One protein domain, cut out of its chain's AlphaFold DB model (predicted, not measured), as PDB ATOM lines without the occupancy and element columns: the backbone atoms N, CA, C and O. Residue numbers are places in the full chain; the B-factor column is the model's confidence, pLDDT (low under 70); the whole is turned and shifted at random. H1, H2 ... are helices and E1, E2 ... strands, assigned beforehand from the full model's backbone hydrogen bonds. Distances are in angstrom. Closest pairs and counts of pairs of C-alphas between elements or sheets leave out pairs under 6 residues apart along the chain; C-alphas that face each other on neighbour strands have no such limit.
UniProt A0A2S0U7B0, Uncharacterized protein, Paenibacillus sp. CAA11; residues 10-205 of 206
ATOM      1  N   SER A  10     -27.871 -33.436 -11.106       82.06
ATOM      2  CA  SER A  10     -26.941 -32.486 -11.732       82.06
ATOM      3  C   SER A  10     -27.535 -31.078 -11.831       82.06
ATOM      4  O   SER A  10     -26.879 -30.128 -11.417       82.06
ATOM      5  N   ILE A  11     -28.790 -30.967 -12.284       83.88
ATOM      6  CA  ILE A  11     -29.524 -29.697 -12.399       83.88
ATOM      7  C   ILE A  11     -29.751 -29.102 -11.008       83.88
ATOM      8  O   ILE A  11     -29.461 -27.935 -10.772       83.88
ATOM      9  N   ILE A  12     -30.189 -29.922 -10.046       86.50
ATOM     10  CA  ILE A  12     -30.378 -29.483  -8.656       86.50
ATOM     11  C   ILE A  12     -29.086 -28.893  -8.083       86.50
ATOM     12  O   ILE A  12     -29.121 -27.841  -7.444       86.50
ATOM     13  N   ASN A  13     -27.950 -29.564  -8.286       86.25
ATOM     14  CA  ASN A  13     -26.661 -29.100  -7.781       86.25
ATOM     15  C   ASN A  13     -26.247 -27.776  -8.429       86.25
ATOM     16  O   ASN A  13     -25.781 -26.885  -7.724       86.25
ATOM     17  N   GLU A  14     -26.435 -27.634  -9.740       87.88
ATOM     18  CA  GLU A  14     -26.173 -26.393 -10.469       87.88
ATOM     19  C   GLU A  14     -27.024 -25.234  -9.933       87.88
ATOM     20  O   GLU A  14     -26.472 -24.246  -9.446       87.88
ATOM     21  N   LEU A  15     -28.349 -25.402  -9.898       87.88
ATOM     22  CA  LEU A  15     -29.288 -24.385  -9.415       87.88
ATOM     23  C   LEU A  15     -29.063 -24.040  -7.939       87.88
ATOM     24  O   LEU A  15     -29.079 -22.870  -7.560       87.88
ATOM     25  N   THR A  16     -28.784 -25.039  -7.096       85.88
ATOM     26  CA  THR A  16     -28.456 -24.809  -5.681       85.88
ATOM     27  C   THR A  16     -27.166 -23.998  -5.555       85.88
ATOM     28  O   THR A  16     -27.120 -23.037  -4.791       85.88
ATOM     29  N   ASN A  17     -26.120 -24.343  -6.311       86.81
ATOM     30  CA  ASN A  17     -24.851 -23.617  -6.268       86.81
ATOM     31  C   ASN A  17     -25.002 -22.175  -6.756       86.81
ATOM     32  O   ASN A  17     -24.416 -21.285  -6.149       86.81
ATOM     33  N   MET A  18     -25.789 -21.941  -7.808       84.62
ATOM     34  CA  MET A  18     -26.106 -20.597  -8.303       84.62
ATOM     35  C   MET A  18     -26.883 -19.787  -7.263       84.62
ATOM     36  O   MET A  18     -26.482 -18.672  -6.932       84.62
ATOM     37  N   SER A  19     -27.940 -20.372  -6.691       83.38
ATOM     38  CA  SER A  19     -28.758 -19.744  -5.650       83.38
ATOM     39  C   SER A  19     -27.901 -19.325  -4.447       83.38
ATOM     40  O   SER A  19     -27.985 -18.193  -3.980       83.38
ATOM     41  N   LEU A  20     -26.979 -20.176  -3.991       85.50
ATOM     42  CA  LEU A  20     -26.153 -19.903  -2.808       85.50
ATOM     43  C   LEU A  20     -25.065 -18.828  -3.000       85.50
ATOM     44  O   LEU A  20     -24.433 -18.436  -2.016       85.50
ATOM     45  N   GLN A  21     -24.827 -18.322  -4.217       86.94
ATOM     46  CA  GLN A  21     -23.812 -17.278  -4.452       86.94
ATOM     47  C   GLN A  21     -24.175 -15.946  -3.791       86.94
ATOM     48  O   GLN A  21     -23.292 -15.164  -3.429       86.94
ATOM     49  N   LYS A  22     -25.473 -15.669  -3.636       89.38
ATOM     50  CA  LYS A  22     -25.972 -14.425  -3.055       89.38
ATOM     51  C   LYS A  22     -27.205 -14.695  -2.206       89.38
ATOM     52  O   LYS A  22     -28.205 -15.211  -2.696       89.38
ATOM     53  N   LYS A  23     -27.170 -14.223  -0.958       93.50
ATOM     54  CA  LYS A  23     -28.345 -14.229  -0.083       93.50
ATOM     55  C   LYS A  23     -29.391 -13.258  -0.637       93.50
ATOM     56  O   LYS A  23     -29.136 -12.058  -0.763       93.50
ATOM     57  N   THR A  24     -30.564 -13.781  -0.961       95.06
ATOM     58  CA  THR A  24     -31.721 -13.037  -1.464       95.06
ATOM     59  C   THR A  24     -32.956 -13.356  -0.633       95.06
ATOM     60  O   THR A  24     -33.030 -14.392   0.030       95.06
ATOM     61  N   LEU A  25     -33.905 -12.422  -0.629       96.75
ATOM     62  CA  LEU A  25     -35.207 -12.597   0.002       96.75
ATOM     63  C   LEU A  25     -36.101 -13.466  -0.877       96.75
ATOM     64  O   LEU A  25     -36.048 -13.347  -2.098       96.75
ATOM     65  N   VAL A  26     -36.921 -14.306  -0.252       96.94
ATOM     66  CA  VAL A  26     -37.786 -15.254  -0.960       96.94
ATOM     67  C   VAL A  26     -39.216 -14.742  -1.013       96.94
ATOM     68  O   VAL A  26     -39.810 -14.421   0.021       96.94
ATOM     69  N   THR A  27     -39.777 -14.715  -2.216       96.38
ATOM     70  CA  THR A  27     -41.190 -14.426  -2.457       96.38
ATOM     71  C   THR A  27     -41.948 -15.656  -2.942       96.38
ATOM     72  O   THR A  27     -41.353 -16.666  -3.319       96.38
ATOM     73  N   GLU A  28     -43.274 -15.554  -2.971       95.31
ATOM     74  CA  GLU A  28     -44.149 -16.586  -3.531       95.31
ATOM     75  C   GLU A  28     -43.754 -16.928  -4.976       95.31
ATOM     76  O   GLU A  28     -43.377 -16.053  -5.773       95.31
ATOM     77  N   GLY A  29     -43.849 -18.214  -5.315       94.12
ATOM     78  CA  GLY A  29     -43.437 -18.736  -6.616       94.12
ATOM     79  C   GLY A  29     -41.970 -19.166  -6.671       94.12
ATOM     80  O   GLY A  29     -41.473 -19.500  -7.744       94.12
ATOM     81  N   ALA A  30     -41.255 -19.127  -5.545       95.00
ATOM     82  CA  ALA A  30     -39.909 -19.672  -5.460       95.00
ATOM     83  C   ALA A  30     -39.931 -21.193  -5.633       95.00
ATOM     84  O   ALA A  30     -40.723 -21.886  -4.997       95.00
ATOM     85  N   TYR A  31     -39.035 -21.714  -6.463       94.38
ATOM     86  CA  TYR A  31     -38.892 -23.151  -6.645       94.38
ATOM     87  C   TYR A  31     -38.103 -23.739  -5.486       94.38
ATOM     88  O   TYR A  31     -37.104 -23.171  -5.037       94.38
ATOM     89  N   MET A  32     -38.532 -24.901  -5.022       95.00
ATOM     90  CA  MET A  32     -37.893 -25.652  -3.955       95.00
ATOM     91  C   MET A  32     -37.765 -27.120  -4.335       95.00
ATOM     92  O   MET A  32     -38.472 -27.619  -5.199       95.00
ATOM     93  N   TYR A  33     -36.862 -27.829  -3.669       94.69
ATOM     94  CA  TYR A  33     -36.710 -29.272  -3.819       94.69
ATOM     95  C   TYR A  33     -36.455 -29.923  -2.470       94.69
ATOM     96  O   TYR A  33     -35.893 -29.302  -1.568       94.69
ATOM     97  N   CYS A  34     -36.795 -31.205  -2.360       94.81
ATOM     98  CA  CYS A  34     -36.354 -32.069  -1.273       94.81
ATOM     99  C   CYS A  34     -35.219 -32.969  -1.761       94.81
ATOM    100  O   CYS A  34     -35.343 -33.598  -2.809       94.81
ATOM    101  N   THR A  35     -34.153 -33.140  -0.976       92.44
ATOM    102  CA  THR A  35     -33.044 -34.057  -1.324       92.44
ATOM    103  C   THR A  35     -33.463 -35.526  -1.463       92.44
ATOM    104  O   THR A  35     -32.697 -36.335  -1.982       92.44
ATOM    105  N   MET A  36     -34.665 -35.882  -1.001       91.88
ATOM    106  CA  MET A  36     -35.264 -37.208  -1.176       91.88
ATOM    107  C   MET A  36     -36.363 -37.239  -2.249       91.88
ATOM    108  O   MET A  36     -36.810 -38.330  -2.592       91.88
ATOM    109  N   GLY A  37     -36.812 -36.090  -2.759       91.50
ATOM    110  CA  GLY A  37     -37.886 -35.973  -3.750       91.50
ATOM    111  C   GLY A  37     -37.388 -36.088  -5.190       91.50
ATOM    112  O   GLY A  37     -36.198 -35.922  -5.458       91.50
ATOM    113  N   THR A  38     -38.278 -36.413  -6.124       88.38
ATOM    114  CA  THR A  38     -37.975 -36.532  -7.563       88.38
ATOM    115  C   THR A  38     -38.297 -35.285  -8.372       88.38
ATOM    116  O   THR A  38     -37.799 -35.171  -9.488       88.38
ATOM    117  N   HIS A  39     -39.110 -34.385  -7.826       89.62
ATOM    118  CA  HIS A  39     -39.550 -33.162  -8.490       89.62
ATOM    119  C   HIS A  39     -39.342 -31.960  -7.572       89.62
ATOM    120  O   HIS A  39     -39.199 -32.092  -6.348       89.62
ATOM    121  N   GLU A  40     -39.298 -30.794  -8.190       91.88
ATOM    122  CA  GLU A  40     -39.471 -29.500  -7.565       91.88
ATOM    123  C   GLU A  40     -40.899 -29.343  -7.054       91.88
ATOM    124  O   GLU A  40     -41.828 -30.038  -7.460       91.88
ATOM    125  N   ASP A  41     -41.048 -28.386  -6.157       94.38
ATOM    126  CA  ASP A  41     -42.329 -27.828  -5.777       94.38
ATOM    127  C   ASP A  41     -42.221 -26.304  -5.822       94.38
ATOM    128  O   ASP A  41     -41.120 -25.736  -5.806       94.38
ATOM    129  N   ILE A  42     -43.362 -25.632  -5.858       94.25
ATOM    130  CA  ILE A  42     -43.443 -24.175  -5.861       94.25
ATOM    131  C   ILE A  42     -43.895 -23.727  -4.479       94.25
ATOM    132  O   ILE A  42     -44.936 -24.139  -3.974       94.25
ATOM    133  N   LEU A  43     -43.100 -22.863  -3.856       96.31
ATOM    134  CA  LEU A  43     -43.398 -22.316  -2.546       96.31
ATOM    135  C   LEU A  43     -44.548 -21.307  -2.646       96.31
ATOM    136  O   LEU A  43     -44.403 -20.221  -3.220       96.31
ATOM    137  N   ASN A  44     -45.685 -21.679  -2.064       94.06
ATOM    138  CA  ASN A  44     -46.921 -20.899  -2.087       94.06
ATOM    139  C   ASN A  44     -47.067 -20.045  -0.822       94.06
ATOM    140  O   ASN A  44     -46.487 -20.358   0.223       94.06
ATOM    141  N   GLN A  45     -47.905 -19.005  -0.868       91.69
ATOM    142  CA  GLN A  45     -48.349 -18.304   0.339       91.69
ATOM    143  C   GLN A  45     -49.879 -18.146   0.362       91.69
ATOM    144  O   GLN A  45     -50.400 -17.059   0.100       91.69
ATOM    145  N   PRO A  46     -50.622 -19.211   0.732       86.62
ATOM    146  CA  PRO A  46     -52.087 -19.185   0.723       86.62
ATOM    147  C   PRO A  46     -52.680 -18.060   1.586       86.62
ATOM    148  O   PRO A  46     -53.647 -17.411   1.196       86.62
ATOM    149  N   ASN A  47     -52.061 -17.794   2.742       86.31
ATOM    150  CA  ASN A  47     -52.440 -16.715   3.652       86.31
ATOM    151  C   ASN A  47     -51.390 -15.603   3.595       86.31
ATOM    152  O   ASN A  47     -50.338 -15.698   4.225       86.31
ATOM    153  N   LYS A  48     -51.668 -14.549   2.827       89.00
ATOM    154  CA  LYS A  48     -50.737 -13.429   2.643       89.00
ATOM    155  C   LYS A  48     -50.544 -12.656   3.950       89.00
ATOM    156  O   LYS A  48     -51.520 -12.259   4.580       89.00
ATOM    157  N   ASN A  49     -49.295 -12.353   4.296       87.69
ATOM    158  CA  ASN A  49     -48.925 -11.558   5.480       87.69
ATOM    159  C   ASN A  49     -48.929 -10.031   5.234       87.69
ATOM    160  O   ASN A  49     -48.431  -9.257   6.043       87.69
ATOM    161  N   GLY A  50     -49.424  -9.584   4.074       91.00
ATOM    162  CA  GLY A  50     -49.506  -8.163   3.719       91.00
ATOM    163  C   GLY A  50     -48.175  -7.492   3.348       91.00
ATOM    164  O   GLY A  50     -48.190  -6.319   2.975       91.00
ATOM    165  N   THR A  51     -47.047  -8.204   3.391       93.94
ATOM    166  CA  THR A  51     -45.725  -7.679   3.019       93.94
ATOM    167  C   THR A  51     -45.319  -8.163   1.634       93.94
ATOM    168  O   THR A  51     -45.408  -9.347   1.320       93.94
ATOM    169  N   TYR A  52     -44.843  -7.240   0.797       94.12
ATOM    170  CA  TYR A  52     -44.543  -7.509  -0.608       94.12
ATOM    171  C   TYR A  52     -43.170  -6.972  -1.005       94.12
ATOM    172  O   TYR A  52     -42.741  -5.917  -0.540       94.12
ATOM    173  N   LEU A  53     -42.520  -7.664  -1.939       91.94
ATOM    174  CA  LEU A  53     -41.327  -7.209  -2.643       91.94
ATOM    175  C   LEU A  53     -41.632  -7.207  -4.144       91.94
ATOM    176  O   LEU A  53     -41.987  -8.233  -4.711       91.94
ATOM    177  N   ASN A  54     -41.563  -6.034  -4.779       90.50
ATOM    178  CA  ASN A  54     -41.965  -5.807  -6.179       90.50
ATOM    179  C   ASN A  54     -43.324  -6.440  -6.546       90.50
ATOM    180  O   ASN A  54     -43.479  -7.047  -7.602       90.50
ATOM    181  N   GLY A  55     -44.311  -6.317  -5.655       90.69
ATOM    182  CA  GLY A  55     -45.668  -6.826  -5.872       90.69
ATOM    183  C   GLY A  55     -45.859  -8.321  -5.600       90.69
ATOM    184  O   GLY A  55     -46.996  -8.785  -5.651       90.69
ATOM    185  N   LYS A  56     -44.802  -9.067  -5.257       92.56
ATOM    186  CA  LYS A  56     -44.900 -10.475  -4.850       92.56
ATOM    187  C   LYS A  56     -44.879 -10.623  -3.327       92.56
ATOM    188  O   LYS A  56     -44.081  -9.937  -2.685       92.56
ATOM    189  N   PRO A  57     -45.735 -11.480  -2.739       94.81
ATOM    190  CA  PRO A  57     -45.749 -11.695  -1.297       94.81
ATOM    191  C   PRO A  57     -44.400 -12.202  -0.782       94.81
ATOM    192  O   PRO A  57     -43.805 -13.100  -1.383       94.81
ATOM    193  N   LEU A  58     -43.910 -11.612   0.306       95.81
ATOM    194  CA  LEU A  58     -42.645 -11.978   0.937       95.81
ATOM    195  C   LEU A  58     -42.883 -13.041   2.015       95.81
ATOM    196  O   LEU A  58     -43.798 -12.903   2.826       95.81
ATOM    197  N   LEU A  59     -42.050 -14.080   2.059       97.19
ATOM    198  CA  LEU A  59     -42.211 -15.176   3.016       97.19
ATOM    199  C   LEU A  59     -41.341 -15.002   4.261       97.19
ATOM    200  O   LEU A  59     -40.342 -14.280   4.280       97.19
ATOM    201  N   THR A  60     -41.729 -15.710   5.308       97.38
ATOM    202  CA  THR A  60     -41.071 -15.800   6.607       97.38
ATOM    203  C   THR A  60     -40.667 -17.234   6.909       97.38
ATOM    204  O   THR A  60     -41.098 -18.186   6.257       97.38
ATOM    205  N   VAL A  61     -39.883 -17.418   7.968       96.94
ATOM    206  CA  VAL A  61     -39.527 -18.764   8.431       96.94
ATOM    207  C   VAL A  61     -40.716 -19.599   8.920       96.94
ATOM    208  O   VAL A  61     -40.576 -20.811   9.054       96.94
ATOM    209  N   LYS A  62     -41.886 -18.996   9.152       95.81
ATOM    210  CA  LYS A  62     -43.100 -19.712   9.575       95.81
ATOM    211  C   LYS A  62     -43.971 -20.194   8.415       95.81
ATOM    212  O   LYS A  62     -44.917 -20.942   8.645       95.81
ATOM    213  N   ASP A  63     -43.656 -19.811   7.179       96.75
ATOM    214  CA  ASP A  63     -44.393 -20.229   5.985       96.75
ATOM    215  C   ASP A  63     -44.023 -21.669   5.575       96.75
ATOM    216  O   ASP A  63     -43.408 -21.911   4.536       96.75
ATOM    217  N   CYS A  64     -44.348 -22.642   6.427       95.94
ATOM    218  CA  CYS A  64     -44.005 -24.056   6.258       95.94
ATOM    219  C   CYS A  64     -45.204 -25.008   6.406       95.94
ATOM    220  O   CYS A  64     -45.021 -26.187   6.710       95.94
ATOM    221  N   LYS A  65     -46.441 -24.529   6.217       96.06
ATOM    222  CA  LYS A  65     -47.625 -25.400   6.236       96.06
ATOM    223  C   LYS A  65     -47.557 -26.365   5.049       96.06
ATOM    224  O   LYS A  65     -47.426 -25.925   3.911       96.06
ATOM    225  N   VAL A  66     -47.682 -27.663   5.301       96.94
ATOM    226  CA  VAL A  66     -47.862 -28.661   4.238       96.94
ATOM    227  C   VAL A  66     -49.339 -28.683   3.843       96.94
ATOM    228  O   VAL A  66     -50.216 -28.564   4.700       96.94
ATOM    229  N   SER A  67     -49.602 -28.759   2.544       97.12
ATOM    230  CA  SER A  67     -50.944 -28.847   1.976       97.12
ATOM    231  C   SER A  67     -51.632 -30.129   2.423       97.12
ATOM    232  O   SER A  67     -50.983 -31.119   2.765       97.12
ATOM    233  N   THR A  68     -52.955 -30.104   2.399       95.75
ATOM    234  CA  THR A  68     -53.794 -31.236   2.774       95.75
ATOM    235  C   THR A  68     -53.440 -32.472   1.946       95.75
ATOM    236  O   THR A  68     -53.330 -32.419   0.718       95.75
ATOM    237  N   SER A  69     -53.269 -33.599   2.632       95.62
ATOM    238  CA  SER A  69     -52.993 -34.911   2.056       95.62
ATOM    239  C   SER A  69     -54.160 -35.869   2.305       95.62
ATOM    240  O   SER A  69     -55.000 -35.658   3.181       95.62
ATOM    241  N   GLU A  70     -54.225 -36.935   1.515       94.38
ATOM    242  CA  GLU A  70     -55.149 -38.044   1.732       94.38
ATOM    243  C   GLU A  70     -54.428 -39.176   2.461       94.38
ATOM    244  O   GLU A  70     -53.378 -39.645   2.015       94.38
ATOM    245  N   SER A  71     -55.007 -39.644   3.566       92.69
ATOM    246  CA  SER A  71     -54.542 -40.856   4.241       92.69
ATOM    247  C   SER A  71     -55.045 -42.103   3.515       92.69
ATOM    248  O   SER A  71     -56.215 -42.189   3.149       92.69
ATOM    249  N   ASP A  72     -54.178 -43.098   3.365       90.00
ATOM    250  CA  ASP A  72     -54.501 -44.405   2.794       90.00
ATOM    251  C   ASP A  72     -53.783 -45.511   3.592       90.00
ATOM    252  O   ASP A  72     -52.871 -45.250   4.383       90.00
ATOM    253  N   ILE A  73     -54.214 -46.760   3.431       88.31
ATOM    254  CA  ILE A  73     -53.660 -47.926   4.121       88.31
ATOM    255  C   ILE A  73     -53.299 -48.981   3.081       88.31
ATOM    256  O   ILE A  73     -54.161 -49.549   2.417       88.31
ATOM    257  N   PHE A  74     -52.015 -49.329   3.005       84.88
ATOM    258  CA  PHE A  74     -51.544 -50.425   2.163       84.88
ATOM    259  C   PHE A  74     -50.946 -51.533   3.023       84.88
ATOM    260  O   PHE A  74     -49.998 -51.311   3.772       84.88
ATOM    261  N   SER A  75     -51.499 -52.746   2.923       82.81
ATOM    262  CA  SER A  75     -51.057 -53.906   3.719       82.81
ATOM    263  C   SER A  75     -51.003 -53.626   5.234       82.81
ATOM    264  O   SER A  75     -50.084 -54.059   5.922       82.81
ATOM    265  N   GLY A  76     -51.974 -52.861   5.751       85.12
ATOM    266  CA  GLY A  76     -52.048 -52.475   7.167       85.12
ATOM    267  C   GLY A  76     -51.098 -51.346   7.586       85.12
ATOM    268  O   GLY A  76     -51.082 -50.983   8.759       85.12
ATOM    269  N   ILE A  77     -50.327 -50.775   6.655       85.56
ATOM    270  CA  ILE A  77     -49.435 -49.644   6.915       85.56
ATOM    271  C   ILE A  77     -50.113 -48.350   6.448       85.56
ATOM    272  O   ILE A  77     -50.383 -48.219   5.250       85.56
ATOM    273  N   PRO A  78     -50.384 -47.396   7.357       89.19
ATOM    274  CA  PRO A  78     -50.892 -46.091   6.973       89.19
ATOM    275  C   PRO A  78     -49.798 -45.280   6.273       89.19
ATOM    276  O   PRO A  78     -48.624 -45.314   6.659       89.19
ATOM    277  N   PHE A  79     -50.186 -44.538   5.248       89.19
ATOM    278  CA  PHE A  79     -49.338 -43.568   4.569       89.19
ATOM    279  C   PHE A  79     -50.199 -42.438   3.997       89.19
ATOM    280  O   PHE A  79     -51.426 -42.520   3.989       89.19
ATOM    281  N   GLU A  80     -49.548 -41.381   3.525       92.62
ATOM    282  CA  GLU A  80     -50.221 -40.235   2.923       92.62
ATOM    283  C   GLU A  80     -49.846 -40.093   1.450       92.62
ATOM    284  O   GLU A  80     -48.712 -40.378   1.048       92.62
ATOM    285  N   LYS A  81     -50.794 -39.604   0.654       92.44
ATOM    286  CA  LYS A  81     -50.582 -39.170  -0.729       92.44
ATOM    287  C   LYS A  81     -51.039 -37.713  -0.892       92.44
ATOM    288  O   LYS A  81     -51.953 -37.290  -0.181       92.44
ATOM    289  N   PRO A  82     -50.423 -36.933  -1.797       92.88
ATOM    290  CA  PRO A  82     -50.888 -35.576  -2.076       92.88
ATOM    291  C   PRO A  82     -52.362 -35.585  -2.517       92.88
ATOM    292  O   PRO A  82     -52.750 -36.458  -3.296       92.88
ATOM    293  N   SER A  83     -53.171 -34.654  -2.004       93.19
ATOM    294  CA  SER A  83     -54.563 -34.458  -2.446       93.19
ATOM    295  C   SER A  83     -54.630 -33.471  -3.613       93.19
ATOM    296  O   SER A  83     -53.677 -32.749  -3.859       93.19
ATOM    297  N   GLU A  84     -55.767 -33.343  -4.296       91.31
ATOM    298  CA  GLU A  84     -55.925 -32.308  -5.337       91.31
ATOM    299  C   GLU A  84     -55.907 -30.866  -4.783       91.31
ATOM    300  O   GLU A  84     -55.809 -29.900  -5.542       91.31
ATOM    301  N   THR A  85     -56.005 -30.696  -3.461       92.06
ATOM    302  CA  THR A  85     -56.070 -29.385  -2.810       92.06
ATOM    303  C   THR A  85     -54.678 -28.892  -2.418       92.06
ATOM    304  O   THR A  85     -54.006 -29.483  -1.574       92.06
ATOM    305  N   VAL A  86     -54.278 -27.746  -2.972       93.31
ATOM    306  CA  VAL A  86     -53.031 -27.045  -2.628       93.31
ATOM    307  C   VAL A  86     -53.355 -25.861  -1.709       93.31
ATOM    308  O   VAL A  86     -53.575 -24.741  -2.165       93.31
ATOM    309  N   ASP A  87     -53.441 -26.116  -0.399       95.00
ATOM    310  CA  ASP A  87     -53.805 -25.128   0.635       95.00
ATOM    311  C   ASP A  87     -52.690 -24.856   1.669       95.00
ATOM    312  O   ASP A  87     -52.926 -24.249   2.725       95.00
ATOM    313  N   GLY A  88     -51.472 -25.320   1.393       96.44
ATOM    314  CA  GLY A  88     -50.267 -25.085   2.186       96.44
ATOM    315  C   GLY A  88     -49.186 -24.334   1.410       96.44
ATOM    316  O   GLY A  88     -49.314 -24.055   0.222       96.44
ATOM    317  N   ASN A  89     -48.099 -24.000   2.103       97.38
ATOM    318  CA  ASN A  89     -46.892 -23.449   1.492       97.38
ATOM    319  C   ASN A  89     -46.135 -24.512   0.682       97.38
ATOM    320  O   ASN A  89     -45.572 -24.191  -0.359       97.38
ATOM    321  N   LEU A  90     -46.133 -25.759   1.167       97.50
ATOM    322  CA  LEU A  90     -45.546 -26.924   0.504       97.50
ATOM    323  C   LEU A  90     -46.649 -27.897   0.092       97.50
ATOM    324  O   LEU A  90     -47.646 -28.024   0.800       97.50
ATOM    325  N   TYR A  91     -46.470 -28.610  -1.010       96.56
ATOM    326  CA  TYR A  91     -47.416 -29.580  -1.545       96.56
ATOM    327  C   TYR A  91     -46.782 -30.966  -1.696       96.56
ATOM    328  O   TYR A  91     -47.087 -31.869  -0.914       96.56
ATOM    329  N   SER A  92     -45.888 -31.155  -2.666       95.06
ATOM    330  CA  SER A  92     -45.314 -32.460  -3.006       95.06
ATOM    331  C   SER A  92     -44.015 -32.306  -3.781       95.06
ATOM    332  O   SER A  92     -43.891 -31.433  -4.625       95.06
ATOM    333  N   PHE A  93     -43.075 -33.227  -3.560       94.06
ATOM    334  CA  PHE A  93     -41.840 -33.340  -4.350       94.06
ATOM    335  C   PHE A  93     -41.873 -34.562  -5.283       94.06
ATOM    336  O   PHE A  93     -40.859 -35.235  -5.502       94.06
ATOM    337  N   GLY A  94     -43.068 -34.916  -5.764       91.75
ATOM    338  CA  GLY A  94     -43.326 -36.081  -6.607       91.75
ATOM    339  C   GLY A  94     -43.233 -37.389  -5.826       91.75
ATOM    340  O   GLY A  94     -44.149 -37.748  -5.089       91.75
ATOM    341  N   PHE A  95     -42.114 -38.102  -5.971       90.81
ATOM    342  CA  PHE A  95     -41.862 -39.386  -5.323       90.81
ATOM    343  C   PHE A  95     -40.645 -39.331  -4.387       90.81
ATOM    344  O   PHE A  95     -39.604 -38.758  -4.698       90.81
ATOM    345  N   CYS A  96     -40.771 -39.957  -3.222       91.38
ATOM    346  CA  CYS A  96     -39.778 -40.017  -2.167       91.38
ATOM    347  C   CYS A  96     -38.871 -41.249  -2.311       91.38
ATOM    348  O   CYS A  96     -39.330 -42.394  -2.337       91.38
ATOM    349  N   ARG A  97     -37.557 -41.008  -2.321       89.75
ATOM    350  CA  ARG A  97     -36.492 -42.025  -2.326       89.75
ATOM    351  C   ARG A  97     -36.190 -42.598  -0.940       89.75
ATOM    352  O   ARG A  97     -35.584 -43.666  -0.844       89.75
ATOM    353  N   SER A  98     -36.596 -41.913   0.127       91.06
ATOM    354  CA  SER A  98     -36.150 -42.216   1.488       91.06
ATOM    355  C   SER A  98     -36.478 -43.636   1.942       91.06
ATOM    356  O   SER A  98     -37.607 -44.099   1.803       91.06
ATOM    357  N   LYS A  99     -35.499 -44.285   2.586       88.88
ATOM    358  CA  LYS A  99     -35.661 -45.567   3.292       88.88
ATOM    359  C   LYS A  99     -36.521 -45.454   4.556       88.88
ATOM    360  O   LYS A  99     -37.033 -46.462   5.025       88.88
ATOM    361  N   PHE A 100     -36.694 -44.240   5.080       90.12
ATOM    362  CA  PHE A 100     -37.517 -43.948   6.257       90.12
ATOM    363  C   PHE A 100     -38.991 -43.697   5.913       90.12
ATOM    364  O   PHE A 100     -39.779 -43.378   6.797       90.12
ATOM    365  N   HIS A 101     -39.380 -43.829   4.641       90.38
ATOM    366  CA  HIS A 101     -40.786 -43.775   4.262       90.38
ATOM    367  C   HIS A 101     -41.560 -44.941   4.924       90.38
ATOM    368  O   HIS A 101     -41.055 -46.069   4.904       90.38
ATOM    369  N   PRO A 102     -42.787 -44.738   5.451       87.12
ATOM    370  CA  PRO A 102     -43.539 -45.770   6.181       87.12
ATOM    371  C   PRO A 102     -43.675 -47.096   5.425       87.12
ATOM    372  O   PRO A 102     -43.433 -48.166   5.981       87.12
ATOM    373  N   LEU A 103     -43.954 -47.028   4.120       85.44
ATOM    374  CA  LEU A 103     -44.075 -48.207   3.251       85.44
ATOM    375  C   LEU A 103     -42.752 -48.967   3.005       85.44
ATOM    376  O   LEU A 103     -42.783 -50.064   2.449       85.44
ATOM    377  N   LYS A 104     -41.599 -48.423   3.418       84.25
ATOM    378  CA  LYS A 104     -40.281 -49.074   3.308       84.25
ATOM    379  C   LYS A 104     -39.756 -49.635   4.631       84.25
ATOM    380  O   LYS A 104     -38.998 -50.600   4.609       84.25
ATOM    381  N   LEU A 105     -40.169 -49.076   5.771       75.38
ATOM    382  CA  LEU A 105     -39.596 -49.377   7.092       75.38
ATOM    383  C   LEU A 105     -39.806 -50.823   7.577       75.38
ATOM    384  O   LEU A 105     -39.042 -51.291   8.414       75.38
ATOM    385  N   ASN A 106     -40.786 -51.551   7.036       65.88
ATOM    386  CA  ASN A 106     -41.147 -52.880   7.540       65.88
ATOM    387  C   ASN A 106     -40.797 -54.049   6.605       65.88
ATOM    388  O   ASN A 106     -41.295 -55.153   6.817       65.88
ATOM    389  N   ASN A 107     -40.025 -53.832   5.528       59.09
ATOM    390  CA  ASN A 107     -39.817 -54.829   4.454       59.09
ATOM    391  C   ASN A 107     -41.137 -55.427   3.893       59.09
ATOM    392  O   ASN A 107     -41.134 -56.422   3.170       59.09
ATOM    393  N   LEU A 108     -42.269 -54.783   4.205       56.41
ATOM    394  CA  LEU A 108     -43.650 -55.177   3.919       56.41
ATOM    395  C   LEU A 108     -44.130 -54.654   2.563       56.41
ATOM    396  O   LEU A 108     -45.317 -54.732   2.259       56.41
ATOM    397  N   ALA A 109     -43.212 -54.214   1.699       52.94
ATOM    398  CA  ALA A 109     -43.442 -54.087   0.261       52.94
ATOM    399  C   ALA A 109     -43.651 -55.488  -0.375       52.94
ATOM    400  O   ALA A 109     -43.036 -55.869  -1.368       52.94
ATOM    401  N   ALA A 110     -44.475 -56.326   0.261       49.66
ATOM    402  CA  ALA A 110     -44.710 -57.729  -0.026       49.66
ATOM    403  C   ALA A 110     -45.352 -57.923  -1.408       49.66
ATOM    404  O   ALA A 110     -45.073 -58.932  -2.050       49.66
ATOM    405  N   SER A 111     -46.025 -56.904  -1.941       57.03
ATOM    406  CA  SER A 111     -46.575 -56.861  -3.297       57.03
ATOM    407  C   SER A 111     -46.365 -55.460  -3.878       57.03
ATOM    408  O   SER A 111     -46.297 -54.507  -3.105       57.03
ATOM    409  N   TYR A 112     -46.227 -55.332  -5.206       62.31
ATOM    410  CA  TYR A 112     -46.181 -54.038  -5.908       62.31
ATOM    411  C   TYR A 112     -47.242 -53.104  -5.308       62.31
ATOM    412  O   TYR A 112     -48.434 -53.412  -5.361       62.31
ATOM    413  N   SER A 113     -46.818 -52.000  -4.689       69.81
ATOM    414  CA  SER A 113     -47.769 -50.959  -4.314       69.81
ATOM    415  C   SER A 113     -48.191 -50.277  -5.614       69.81
ATOM    416  O   SER A 113     -47.306 -49.839  -6.357       69.81
ATOM    417  N   PRO A 114     -49.492 -50.152  -5.920       75.44
ATOM    418  CA  PRO A 114     -49.934 -49.431  -7.116       75.44
ATOM    419  C   PRO A 114     -49.521 -47.950  -7.082       75.44
ATOM    420  O   PRO A 114     -49.554 -47.272  -8.102       75.44
ATOM    421  N   TYR A 115     -49.105 -47.461  -5.912       78.88
ATOM    422  CA  TYR A 115     -48.625 -46.104  -5.678       78.88
ATOM    423  C   TYR A 115     -47.107 -45.964  -5.814       78.88
ATOM    424  O   TYR A 115     -46.581 -44.858  -5.710       78.88
ATOM    425  N   SER A 116     -46.392 -47.078  -5.983       83.75
ATOM    426  CA  SER A 116     -44.941 -47.063  -6.104       83.75
ATOM    427  C   SER A 116     -44.484 -46.792  -7.531       83.75
ATOM    428  O   SER A 116     -45.156 -47.151  -8.494       83.75
ATOM    429  N   PHE A 117     -43.319 -46.168  -7.649       86.31
ATOM    430  CA  PHE A 117     -42.686 -45.855  -8.920       86.31
ATOM    431  C   PHE A 117     -41.328 -46.551  -8.998       86.31
ATOM    432  O   PHE A 117     -40.551 -46.518  -8.042       86.31
ATOM    433  N   ASP A 118     -41.041 -47.203 -10.119       86.44
ATOM    434  CA  ASP A 118     -39.900 -48.108 -10.271       86.44
ATOM    435  C   ASP A 118     -38.857 -47.597 -11.268       86.44
ATOM    436  O   ASP A 118     -38.118 -48.390 -11.836       86.44
ATOM    437  N   TYR A 119     -38.764 -46.284 -11.475       84.44
ATOM    438  CA  TYR A 119     -37.786 -45.671 -12.371       84.44
ATOM    439  C   TYR A 119     -37.027 -44.547 -11.662       84.44
ATOM    440  O   TYR A 119     -37.642 -43.652 -11.077       84.44
ATOM    441  N   ASP A 120     -35.692 -44.596 -11.709       77.94
ATOM    442  CA  ASP A 120     -34.831 -43.520 -11.212       77.94
ATOM    443  C   ASP A 120     -34.340 -42.658 -12.383       77.94
ATOM    444  O   ASP A 120     -33.554 -43.135 -13.209       77.94
ATOM    445  N   PRO A 121     -34.757 -41.384 -12.470       70.31
ATOM    446  CA  PRO A 121     -34.321 -40.482 -13.539       70.31
ATOM    447  C   PRO A 121     -32.824 -40.161 -13.495       70.31
ATOM    448  O   PRO A 121     -32.259 -39.754 -14.509       70.31
ATOM    449  N   ASP A 122     -32.176 -40.302 -12.332       71.75
ATOM    450  CA  ASP A 122     -30.768 -39.946 -12.175       71.75
ATOM    451  C   ASP A 122     -29.875 -40.979 -12.867       71.75
ATOM    452  O   ASP A 122     -28.843 -40.628 -13.437       71.75
ATOM    453  N   THR A 123     -30.271 -42.253 -12.812       77.25
ATOM    454  CA  THR A 123     -29.549 -43.365 -13.442       77.25
ATOM    455  C   THR A 123     -30.139 -43.759 -14.793       77.25
ATOM    456  O   THR A 123     -29.469 -44.433 -15.571       77.25
ATOM    457  N   GLY A 124     -31.382 -43.362 -15.078       78.75
ATOM    458  CA  GLY A 124     -32.113 -43.763 -16.277       78.75
ATOM    459  C   GLY A 124     -32.504 -45.243 -16.281       78.75
ATOM    460  O   GLY A 124     -32.724 -45.817 -17.347       78.75
ATOM    461  N   THR A 125     -32.554 -45.884 -15.110       82.81
ATOM    462  CA  THR A 125     -32.795 -47.327 -14.976       82.81
ATOM    463  C   THR A 125     -34.034 -47.618 -14.151       82.81
ATOM    464  O   THR A 125     -34.345 -46.902 -13.197       82.81
ATOM    465  N   HIS A 126     -34.673 -48.749 -14.446       85.31
ATOM    466  CA  HIS A 126     -35.663 -49.297 -13.536       85.31
ATOM    467  C   HIS A 126     -35.012 -49.744 -12.223       85.31
ATOM    468  O   HIS A 126     -33.902 -50.280 -12.192       85.31
ATOM    469  N   LEU A 127     -35.715 -49.481 -11.132       83.56
ATOM    470  CA  LEU A 127     -35.338 -49.812  -9.777       83.56
ATOM    471  C   LEU A 127     -35.754 -51.253  -9.502       83.56
ATOM    472  O   LEU A 127     -36.934 -51.592  -9.482       83.56
ATOM    473  N   PHE A 128     -34.757 -52.101  -9.276       77.44
ATOM    474  CA  PHE A 128     -34.961 -53.486  -8.878       77.44
ATOM    475  C   PHE A 128     -34.868 -53.601  -7.360       77.44
ATOM    476  O   PHE A 128     -34.063 -52.915  -6.732       77.44
ATOM    477  N   GLY A 129     -35.658 -54.491  -6.768       74.88
ATOM    478  CA  GLY A 129     -35.723 -54.620  -5.314       74.88
ATOM    479  C   GLY A 129     -36.720 -53.637  -4.703       74.88
ATOM    480  O   GLY A 129     -36.796 -52.455  -5.039       74.88
ATOM    481  N   LYS A 130     -37.538 -54.165  -3.802       72.44
ATOM    482  CA  LYS A 130     -38.726 -53.510  -3.245       72.44
ATOM    483  C   LYS A 130     -38.383 -52.297  -2.377       72.44
ATOM    484  O   LYS A 130     -39.142 -51.339  -2.301       72.44
ATOM    485  N   GLU A 131     -37.217 -52.328  -1.754       75.94
ATOM    486  CA  GLU A 131     -36.626 -51.260  -0.955       75.94
ATOM    487  C   GLU A 131     -36.232 -50.028  -1.787       75.94
ATOM    488  O   GLU A 131     -36.142 -48.912  -1.258       75.94
ATOM    489  N   ASN A 132     -36.036 -50.209  -3.096       81.19
ATOM    490  CA  ASN A 132     -35.590 -49.148  -3.992       81.19
ATOM    491  C   ASN A 132     -36.758 -48.386  -4.622       81.19
ATOM    492  O   ASN A 132     -36.586 -47.212  -4.930       81.19
ATOM    493  N   LEU A 133     -37.953 -48.985  -4.700       86.00
ATOM    494  CA  LEU A 133     -39.166 -48.349  -5.226       86.00
ATOM    495  C   LEU A 133     -39.427 -46.976  -4.591       86.00
ATOM    496  O   LEU A 133     -39.288 -46.803  -3.381       86.00
ATOM    497  N   LEU A 134     -39.819 -45.994  -5.390       88.75
ATOM    498  CA  LEU A 134     -40.154 -44.651  -4.921       88.75
ATOM    499  C   LEU A 134     -41.618 -44.615  -4.481       88.75
ATOM    500  O   LEU A 134     -42.454 -45.298  -5.065       88.75
ATOM    501  N   MET A 135     -41.934 -43.834  -3.454       89.88
ATOM    502  CA  MET A 135     -43.292 -43.737  -2.892       89.88
ATOM    503  C   MET A 135     -43.839 -42.321  -3.067       89.88
ATOM    504  O   MET A 135     -43.025 -41.412  -3.180       89.88
ATOM    505  N   PRO A 136     -45.158 -42.076  -3.082       91.81
ATOM    506  CA  PRO A 136     -45.690 -40.716  -3.177       91.81
ATOM    507  C   PRO A 136     -45.102 -39.818  -2.081       91.81
ATOM    508  O   PRO A 136     -44.961 -40.239  -0.934       91.81
ATOM    509  N   CYS A 137     -44.705 -38.595  -2.427       92.88
ATOM    510  CA  CYS A 137     -44.056 -37.693  -1.484       92.88
ATOM    511  C   CYS A 137     -45.047 -36.673  -0.923       92.88
ATOM    512  O   CYS A 137     -45.279 -35.642  -1.542       92.88
ATOM    513  N   VAL A 138     -45.524 -36.897   0.300       95.94
ATOM    514  CA  VAL A 138     -46.043 -35.812   1.147       95.94
ATOM    515  C   VAL A 138     -44.918 -35.381   2.095       95.94
ATOM    516  O   VAL A 138     -44.398 -36.228   2.833       95.94
ATOM    517  N   PRO A 139     -44.456 -34.116   2.057       95.56
ATOM    518  CA  PRO A 139     -43.408 -33.643   2.953       95.56
ATOM    519  C   PRO A 139     -43.846 -33.794   4.409       95.56
ATOM    520  O   PRO A 139     -44.878 -33.266   4.805       95.56
ATOM    521  N   ASN A 140     -43.044 -34.474   5.225       94.62
ATOM    522  CA  ASN A 140     -43.305 -34.584   6.655       94.62
ATOM    523  C   ASN A 140     -42.188 -33.868   7.413       94.62
ATOM    524  O   ASN A 140     -41.037 -34.310   7.421       94.62
ATOM    525  N   LEU A 141     -42.511 -32.697   7.954       95.50
ATOM    526  CA  LEU A 141     -41.529 -31.760   8.480       95.50
ATOM    527  C   LEU A 141     -41.158 -32.101   9.925       95.50
ATOM    528  O   LEU A 141     -42.016 -32.289  10.782       95.50
ATOM    529  N   GLY A 142     -39.856 -32.156  10.194       88.88
ATOM    530  CA  GLY A 142     -39.316 -32.430  11.518       88.88
ATOM    531  C   GLY A 142     -39.059 -31.152  12.307       88.88
ATOM    532  O   GLY A 142     -38.420 -30.222  11.810       88.88
ATOM    533  N   ALA A 143     -39.505 -31.133  13.560       85.88
ATOM    534  CA  ALA A 143     -39.093 -30.130  14.533       85.88
ATOM    535  C   ALA A 143     -37.595 -30.259  14.850       85.88
ATOM    536  O   ALA A 143     -37.054 -31.365  14.926       85.88
ATOM    537  N   LEU A 144     -36.922 -29.130  15.087       81.00
ATOM    538  CA  LEU A 144     -35.536 -29.154  15.550       81.00
ATOM    539  C   LEU A 144     -35.487 -29.694  16.986       81.00
ATOM    540  O   LEU A 144     -36.103 -29.123  17.886       81.00
ATOM    541  N   MET A 145     -34.728 -30.764  17.202       83.62
ATOM    542  CA  MET A 145     -34.398 -31.250  18.539       83.62
ATOM    543  C   MET A 145     -33.260 -30.405  19.122       83.62
ATOM    544  O   MET A 145     -32.247 -30.183  18.459       83.62
ATOM    545  N   PHE A 146     -33.399 -29.956  20.366       83.19
ATOM    546  CA  PHE A 146     -32.352 -29.231  21.087       83.19
ATOM    547  C   PHE A 146     -32.171 -29.776  22.501       83.19
ATOM    548  O   PHE A 146     -33.099 -30.304  23.113       83.19
ATOM    549  N   PHE A 147     -30.957 -29.641  23.029       87.25
ATOM    550  CA  PHE A 147     -30.635 -30.059  24.390       87.25
ATOM    551  C   PHE A 147     -31.035 -28.977  25.392       87.25
ATOM    552  O   PHE A 147     -30.781 -27.791  25.185       87.25
ATOM    553  N   THR A 148     -31.643 -29.395  26.495       85.81
ATOM    554  CA  THR A 148     -31.951 -28.552  27.652       85.81
ATOM    555  C   THR A 148     -31.240 -29.114  28.886       85.81
ATOM    556  O   THR A 148     -30.862 -30.287  28.889       85.81
ATOM    557  N   PRO A 149     -31.086 -28.337  29.974       90.81
ATOM    558  CA  PRO A 149     -30.489 -28.846  31.212       90.81
ATOM    559  C   PRO A 149     -31.192 -30.076  31.813       90.81
ATOM    560  O   PRO A 149     -30.598 -30.772  32.627       90.81
ATOM    561  N   ILE A 150     -32.443 -30.347  31.420       89.44
ATOM    562  CA  ILE A 150     -33.268 -31.455  31.928       89.44
ATOM    563  C   ILE A 150     -33.573 -32.527  30.867       89.44
ATOM    564  O   ILE A 150     -34.394 -33.407  31.111       89.44
ATOM    565  N   GLY A 151     -32.928 -32.479  29.697       89.62
ATOM    566  CA  GLY A 151     -33.096 -33.486  28.648       89.62
ATOM    567  C   GLY A 151     -33.094 -32.888  27.247       89.62
ATOM    568  O   GLY A 151     -32.192 -32.142  26.872       89.62
ATOM    569  N   TYR A 152     -34.108 -33.222  26.458       87.00
ATOM    570  CA  TYR A 152     -34.281 -32.737  25.093       87.00
ATOM    571  C   TYR A 152     -35.639 -32.055  24.929       87.00
ATOM    572  O   TYR A 152     -36.624 -32.443  25.553       87.00
ATOM    573  N   GLY A 153     -35.671 -31.019  24.099       84.62
ATOM    574  CA  GLY A 153     -36.877 -30.323  23.672       84.62
ATOM    575  C   GLY A 153     -37.022 -30.374  22.156       84.62
ATOM    576  O   GLY A 153     -36.048 -30.602  21.436       84.62
ATOM    577  N   PHE A 154     -38.245 -30.154  21.686       85.44
ATOM    578  CA  PHE A 154     -38.557 -30.004  20.269       85.44
ATOM    579  C   PHE A 154     -39.023 -28.575  20.023       85.44
ATOM    580  O   PHE A 154     -39.843 -28.046  20.774       85.44
ATOM    581  N   GLY A 155     -38.462 -27.941  18.998       84.62
ATOM    582  CA  GLY A 155     -38.890 -26.620  18.556       84.62
ATOM    583  C   GLY A 155     -40.177 -26.682  17.748       84.62
ATOM    584  O   GLY A 155     -40.670 -27.755  17.408       84.62
ATOM    585  N   GLU A 156     -40.693 -25.517  17.383       90.38
ATOM    586  CA  GLU A 156     -41.687 -25.447  16.319       90.38
ATOM    587  C   GLU A 156     -41.038 -25.828  14.981       90.38
ATOM    588  O   GLU A 156     -39.850 -25.575  14.742       90.38
ATOM    589  N   VAL A 157     -41.826 -26.443  14.101       93.88
ATOM    590  CA  VAL A 157     -41.431 -26.613  12.705       93.88
ATOM    591  C   VAL A 157     -41.383 -25.228  12.070       93.88
ATOM    592  O   VAL A 157     -42.381 -24.518  12.046       93.88
ATOM    593  N   GLN A 158     -40.211 -24.854  11.569       95.56
ATOM    594  CA  GLN A 158     -39.987 -23.607  10.851       95.56
ATOM    595  C   GLN A 158     -38.758 -23.743   9.960       95.56
ATOM    596  O   GLN A 158     -37.873 -24.570  10.216       95.56
ATOM    597  N   TRP A 159     -38.677 -22.906   8.931       96.75
ATOM    598  CA  TRP A 159     -37.475 -22.796   8.121       96.75
ATOM    599  C   TRP A 159     -36.295 -22.341   8.984       96.75
ATOM    600  O   TRP A 159     -36.394 -21.451   9.828       96.75
ATOM    601  N   GLN A 160     -35.144 -22.948   8.749       94.81
ATOM    602  CA  GLN A 160     -33.886 -22.590   9.385       94.81
ATOM    603  C   GLN A 160     -33.188 -21.500   8.570       94.81
ATOM    604  O   GLN A 160     -33.476 -21.320   7.388       94.81
ATOM    605  N   ASN A 161     -32.235 -20.792   9.178       94.44
ATOM    606  CA  ASN A 161     -31.410 -19.780   8.505       94.44
ATOM    607  C   ASN A 161     -32.229 -18.646   7.854       94.44
ATOM    608  O   ASN A 161     -31.980 -18.268   6.707       94.44
ATOM    609  N   GLY A 162     -33.227 -18.116   8.568       96.25
ATOM    610  CA  GLY A 162     -33.917 -16.885   8.172       96.25
ATOM    611  C   GLY A 162     -32.980 -15.672   8.137       96.25
ATOM    612  O   GLY A 162     -31.818 -15.728   8.551       96.25
ATOM    613  N   HIS A 163     -33.478 -14.544   7.642       97.25
ATOM    614  CA  HIS A 163     -32.695 -13.318   7.578       97.25
ATOM    615  C   HIS A 163     -32.358 -12.806   8.988       97.25
ATOM    616  O   HIS A 163     -33.223 -12.631   9.836       97.25
ATOM    617  N   GLU A 164     -31.093 -12.455   9.217       95.00
ATOM    618  CA  GLU A 164     -30.555 -12.076  10.538       95.00
ATOM    619  C   GLU A 164     -31.103 -10.758  11.117       95.00
ATOM    620  O   GLU A 164     -30.851 -10.435  12.272       95.00
ATOM    621  N   LYS A 165     -31.795  -9.952  10.306       95.56
ATOM    622  CA  LYS A 165     -32.133  -8.553  10.624       95.56
ATOM    623  C   LYS A 165     -33.511  -8.174  10.114       95.56
ATOM    624  O   LYS A 165     -34.252  -7.499  10.815       95.56
ATOM    625  N   LEU A 166     -33.842  -8.596   8.894       96.00
ATOM    626  CA  LEU A 166     -35.151  -8.332   8.327       96.00
ATOM    627  C   LEU A 166     -36.184  -9.286   8.926       96.00
ATOM    628  O   LEU A 166     -36.054 -10.506   8.810       96.00
ATOM    629  N   GLN A 167     -37.211  -8.711   9.537       96.75
ATOM    630  CA  GLN A 167     -38.335  -9.426  10.124       96.75
ATOM    631  C   GLN A 167     -39.644  -8.834   9.600       96.75
ATOM    632  O   GLN A 167     -39.742  -7.626   9.388       96.75
ATOM    633  N   ILE A 168     -40.643  -9.689   9.423       95.25
ATOM    634  CA  ILE A 168     -42.023  -9.343   9.091       95.25
ATOM    635  C   ILE A 168     -42.836  -9.685  10.331       95.25
ATOM    636  O   ILE A 168     -42.845 -10.839  10.752       95.25
ATOM    637  N   GLU A 169     -43.432  -8.682  10.972       93.31
ATOM    638  CA  GLU A 169     -44.206  -8.877  12.211       93.31
ATOM    639  C   GLU A 169     -43.417  -9.616  13.318       93.31
ATOM    640  O   GLU A 169     -43.946 -10.440  14.059       93.31
ATOM    641  N   GLY A 170     -42.111  -9.346  13.420       94.81
ATOM    642  CA  GLY A 170     -41.219  -9.998  14.389       94.81
ATOM    643  C   GLY A 170     -40.749 -11.404  13.992       94.81
ATOM    644  O   GLY A 170     -39.961 -12.015  14.713       94.81
ATOM    645  N   VAL A 171     -41.181 -11.924  12.840       96.38
ATOM    646  CA  VAL A 171     -40.757 -13.223  12.306       96.38
ATOM    647  C   VAL A 171     -39.679 -13.010  11.236       96.38
ATOM    648  O   VAL A 171     -39.900 -12.239  10.302       96.38
ATOM    649  N   PRO A 172     -38.509 -13.670  11.317       97.75
ATOM    650  CA  PRO A 172     -37.460 -13.535  10.308       97.75
ATOM    651  C   PRO A 172     -37.955 -13.802   8.883       97.75
ATOM    652  O   PRO A 172     -38.627 -14.805   8.626       97.75
ATOM    653  N   ALA A 173     -37.583 -12.916   7.956       97.44
ATOM    654  CA  ALA A 173     -37.870 -13.091   6.537       97.44
ATOM    655  C   ALA A 173     -37.113 -14.306   5.981       97.44
ATOM    656  O   ALA A 173     -35.978 -14.588   6.382       97.44
ATOM    657  N   LEU A 174     -37.732 -15.024   5.053       97.38
ATOM    658  CA  LEU A 174     -37.143 -16.194   4.423       97.38
ATOM    659  C   LEU A 174     -36.065 -15.775   3.418       97.38
ATOM    660  O   LEU A 174     -36.191 -14.760   2.725       97.38
ATOM    661  N   THR A 175     -34.996 -16.566   3.332       96.94
ATOM    662  CA  THR A 175     -33.930 -16.360   2.346       96.94
ATOM    663  C   THR A 175     -33.717 -17.616   1.520       96.94
ATOM    664  O   THR A 175     -34.081 -18.714   1.929       96.94
ATOM    665  N   ASN A 176     -33.074 -17.489   0.368       94.81
ATOM    666  CA  ASN A 176     -32.717 -18.638  -0.466       94.81
ATOM    667  C   ASN A 176     -31.672 -19.577   0.179       94.81
ATOM    668  O   ASN A 176     -31.420 -20.665  -0.326       94.81
ATOM    669  N   HIS A 177     -31.078 -19.184   1.312       95.12
ATOM    670  CA  HIS A 177     -30.211 -20.040   2.133       95.12
ATOM    671  C   HIS A 177     -30.999 -20.809   3.208       95.12
ATOM    672  O   HIS A 177     -30.427 -21.613   3.950       95.12
ATOM    673  N   SER A 178     -32.297 -20.530   3.339       96.94
ATOM    674  CA  SER A 178     -33.155 -21.177   4.316       96.94
ATOM    675  C   SER A 178     -33.476 -22.615   3.910       96.94
ATOM    676  O   SER A 178     -33.535 -22.952   2.726       96.94
ATOM    677  N   CYS A 179     -33.666 -23.484   4.900       96.00
ATOM    678  CA  CYS A 179     -33.973 -24.894   4.663       96.00
ATOM    679  C   CYS A 179     -34.934 -25.471   5.707       96.00
ATOM    680  O   CYS A 179     -35.004 -24.987   6.835       96.00
ATOM    681  N   LEU A 180     -35.658 -26.527   5.336       96.44
ATOM    682  CA  LEU A 180     -36.468 -27.339   6.250       96.44
ATOM    683  C   LEU A 180     -35.899 -28.751   6.349       96.44
ATOM    684  O   LEU A 180     -35.318 -29.277   5.397       96.44
ATOM    685  N   SER A 181     -36.103 -29.382   7.502       95.06
ATOM    686  CA  SER A 181     -35.777 -30.794   7.712       95.06
ATOM    687  C   SER A 181     -37.031 -31.647   7.553       95.06
ATOM    688  O   SER A 181     -38.076 -31.331   8.115       95.06
ATOM    689  N   CYS A 182     -36.924 -32.736   6.801       95.50
ATOM    690  CA  CYS A 182     -37.975 -33.734   6.635       95.50
ATOM    691  C   CYS A 182     -37.645 -34.965   7.489       95.50
ATOM    692  O   CYS A 182     -36.504 -35.435   7.472       95.50
ATOM    693  N   ILE A 183     -38.629 -35.527   8.197       93.75
ATOM    694  CA  ILE A 183     -38.432 -36.720   9.045       93.75
ATOM    695  C   ILE A 183     -38.024 -37.950   8.230       93.75
ATOM    696  O   ILE A 183     -37.424 -38.880   8.760       93.75
ATOM    697  N   TYR A 184     -38.269 -37.932   6.919       93.50
ATOM    698  CA  TYR A 184     -37.752 -38.935   5.996       93.50
ATOM    699  C   TYR A 184     -36.256 -38.733   5.683       93.50
ATOM    700  O   TYR A 184     -35.740 -39.311   4.731       93.50
ATOM    701  N   GLY A 185     -35.527 -37.918   6.446       92.88
ATOM    702  CA  GLY A 185     -34.088 -37.685   6.285       92.88
ATOM    703  C   GLY A 185     -33.722 -36.746   5.131       92.88
ATOM    704  O   GLY A 185     -32.552 -36.647   4.768       92.88
ATOM    705  N   GLY A 186     -34.710 -36.072   4.536       93.69
ATOM    706  CA  GLY A 186     -34.496 -35.087   3.478       93.69
ATOM    707  C   GLY A 186     -34.258 -33.678   4.021       93.69
ATOM    708  O   GLY A 186     -34.736 -33.330   5.099       93.69
ATOM    709  N   GLN A 187     -33.567 -32.847   3.244       95.00
ATOM    710  CA  GLN A 187     -33.568 -31.395   3.421       95.00
ATOM    711  C   GLN A 187     -34.336 -30.754   2.275       95.00
ATOM    712  O   GLN A 187     -34.103 -31.098   1.117       95.00
ATOM    713  N   ILE A 188     -35.222 -29.818   2.600       96.62
ATOM    714  CA  ILE A 188     -35.933 -29.003   1.618       96.62
ATOM    715  C   ILE A 188     -35.197 -27.674   1.490       96.62
ATOM    716  O   ILE A 188     -34.914 -27.029   2.503       96.62
ATOM    717  N   LYS A 189     -34.854 -27.289   0.262       95.88
ATOM    718  CA  LYS A 189     -34.047 -26.102  -0.051       95.88
ATOM    719  C   LYS A 189     -34.624 -25.348  -1.245       95.88
ATOM    720  O   LYS A 189     -35.378 -25.909  -2.033       95.88
ATOM    721  N   LEU A 190     -34.227 -24.086  -1.369       94.81
ATOM    722  CA  LEU A 190     -34.696 -23.154  -2.392       94.81
ATOM    723  C   LEU A 190     -33.775 -23.212  -3.620       94.81
ATOM    724  O   LEU A 190     -32.562 -23.026  -3.507       94.81
ATOM    725  N   LEU A 191     -34.364 -23.457  -4.789       92.69
ATOM    726  CA  LEU A 191     -33.704 -23.398  -6.099       92.69
ATOM    727  C   LEU A 191     -33.760 -21.993  -6.705       92.69
ATOM    728  O   LEU A 191     -32.883 -21.626  -7.478       92.69
ATOM    729  N   SER A 192     -34.772 -21.203  -6.348       92.25
ATOM    730  CA  SER A 192     -34.903 -19.805  -6.763       92.25
ATOM    731  C   SER A 192     -35.466 -18.947  -5.629       92.25
ATOM    732  O   SER A 192     -35.801 -19.446  -4.554       92.25
ATOM    733  N   ASN A 193     -35.556 -17.635  -5.850       93.44
ATOM    734  CA  ASN A 193     -36.114 -16.682  -4.887       93.44
ATOM    735  C   ASN A 193     -37.545 -16.225  -5.225       93.44
ATOM    736  O   ASN A 193     -38.109 -15.420  -4.491       93.44
ATOM    737  N   GLY A 194     -38.124 -16.718  -6.327       92.25
ATOM    738  CA  GLY A 194     -39.473 -16.361  -6.790       92.25
ATOM    739  C   GLY A 194     -39.584 -14.994  -7.481       92.25
ATOM    740  O   GLY A 194     -40.662 -14.650  -7.973       92.25
ATOM    741  N   MET A 195     -38.486 -14.236  -7.549       89.62
ATOM    742  CA  MET A 195     -38.405 -12.905  -8.161       89.62
ATOM    743  C   MET A 195     -37.737 -12.933  -9.532       89.62
ATOM    744  O   MET A 195     -38.118 -12.184 -10.429       89.62
ATOM    745  N   GLU A 196     -36.719 -13.776  -9.674       86.38
ATOM    746  CA  GLU A 196     -36.004 -13.980 -10.928       86.38
ATOM    747  C   GLU A 196     -36.827 -14.836 -11.903       86.38
ATOM    748  O   GLU A 196     -37.709 -15.591 -11.473       86.38
ATOM    749  N   PRO A 197     -36.568 -14.724 -13.220       84.94
ATOM    750  CA  PRO A 197     -37.143 -15.635 -14.198       84.94
ATOM    751  C   PRO A 197     -36.907 -17.091 -13.797       84.94
ATOM    752  O   PRO A 197     -35.873 -17.428 -13.219       84.94
ATOM    753  N   VAL A 198     -37.870 -17.952 -14.122       81.56
ATOM    754  CA  VAL A 198     -37.739 -19.390 -13.887       81.56
ATOM    755  C   VAL A 198     -36.493 -19.894 -14.625       81.56
ATOM    756  O   VAL A 198     -36.367 -19.606 -15.821       81.56
ATOM    757  N   PRO A 199     -35.579 -20.616 -13.951       80.25
ATOM    758  CA  PRO A 199     -34.442 -21.239 -14.615       80.25
ATOM    759  C   PRO A 199     -34.905 -22.089 -15.801       80.25
ATOM    760  O   PRO A 199     -35.875 -22.843 -15.684       80.25
ATOM    761  N   SER A 200     -34.231 -21.967 -16.945       80.19
ATOM    762  CA  SER A 200     -34.579 -22.688 -18.179       80.19
ATOM    763  C   SER A 200     -34.668 -24.194 -17.974       80.19
ATOM    764  O   SER A 200     -35.491 -24.868 -18.584       80.19
ATOM    765  N   GLU A 201     -33.856 -24.710 -17.061       78.94
ATOM    766  CA  GLU A 201     -33.753 -26.118 -16.708       78.94
ATOM    767  C   GLU A 201     -35.043 -26.641 -16.059       78.94
ATOM    768  O   GLU A 201     -35.335 -27.827 -16.185       78.94
ATOM    769  N   LEU A 202     -35.828 -25.762 -15.420       78.31
ATOM    770  CA  LEU A 202     -37.135 -26.079 -14.831       78.31
ATOM    771  C   LEU A 202     -38.291 -25.878 -15.829       78.31
ATOM    772  O   LEU A 202     -39.358 -26.459 -15.671       78.31
ATOM    773  N   LEU A 203     -38.097 -25.082 -16.890       70.00
ATOM    774  CA  LEU A 203     -39.129 -24.831 -17.910       70.00
ATOM    775  C   LEU A 203     -39.391 -26.039 -18.821       70.00
ATOM    776  O   LEU A 203     -40.450 -26.125 -19.436       70.00
ATOM    777  N   HIS A 204     -38.435 -26.964 -18.918       56.62
ATOM    778  CA  HIS A 204     -38.542 -28.172 -19.739       56.62
ATOM    779  C   HIS A 204     -39.205 -29.357 -19.018       56.62
ATOM    780  O   HIS A 204     -39.254 -30.446 -19.580       56.62
ATOM    781  N   GLN A 205     -39.708 -29.147 -17.797       51.94
ATOM    782  CA  GLN A 205     -40.317 -30.185 -16.958       51.94
ATOM    783  C   GLN A 205     -41.857 -30.124 -16.922       51.94
ATOM    784  O   GLN A 205     -42.478 -30.792 -16.095       51.94
TER     785      GLN A 205
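AT A GLANCE: This is residues 10 to 205 of the 206 residues of an uncharacterized protein of Paenibacillus sp. CAA11 (UniProt A0A2S0U7B0). There is little regular structure: loops surround a small antiparallel sheet, E2 E1 E8 E7, with H1 over one face and the tip of hairpin E5 and E6, residues 147 to 152, sticking out. Of 196 printed residues, 54 are in three named helices and eight named strands, mixed in class. The whole is compact, radius of gyration of the C-alphas 17.7 A, spanning 51 by 50 by 30 A.

HOW THE PARTS SIT: H1, residues 10 to 19, is on the sheet, whose inner strands are E1, 30 to 34, and E8, 187 to 190. N 33 and O 189, within hydrogen-bond range, are 2.9 A apart. E3, 69 to 74, and E4, 77 to 82, form a hairpin, with N 72 and O 79 2.9 A apart.

IN THESE COORDINATES: H1, 14.2 A long, begins at C-alpha 10, (-26.941, -32.486, -11.732). H3, 200 to 203, close to H1 but not clearly touching, ends at C-alpha 203, (-39.129, -24.831, -17.910).

THE WHOLE: A long link follows H2, residues 102 to 105. Residues 106 to 113 and 204 to 205 have pLDDT under 70.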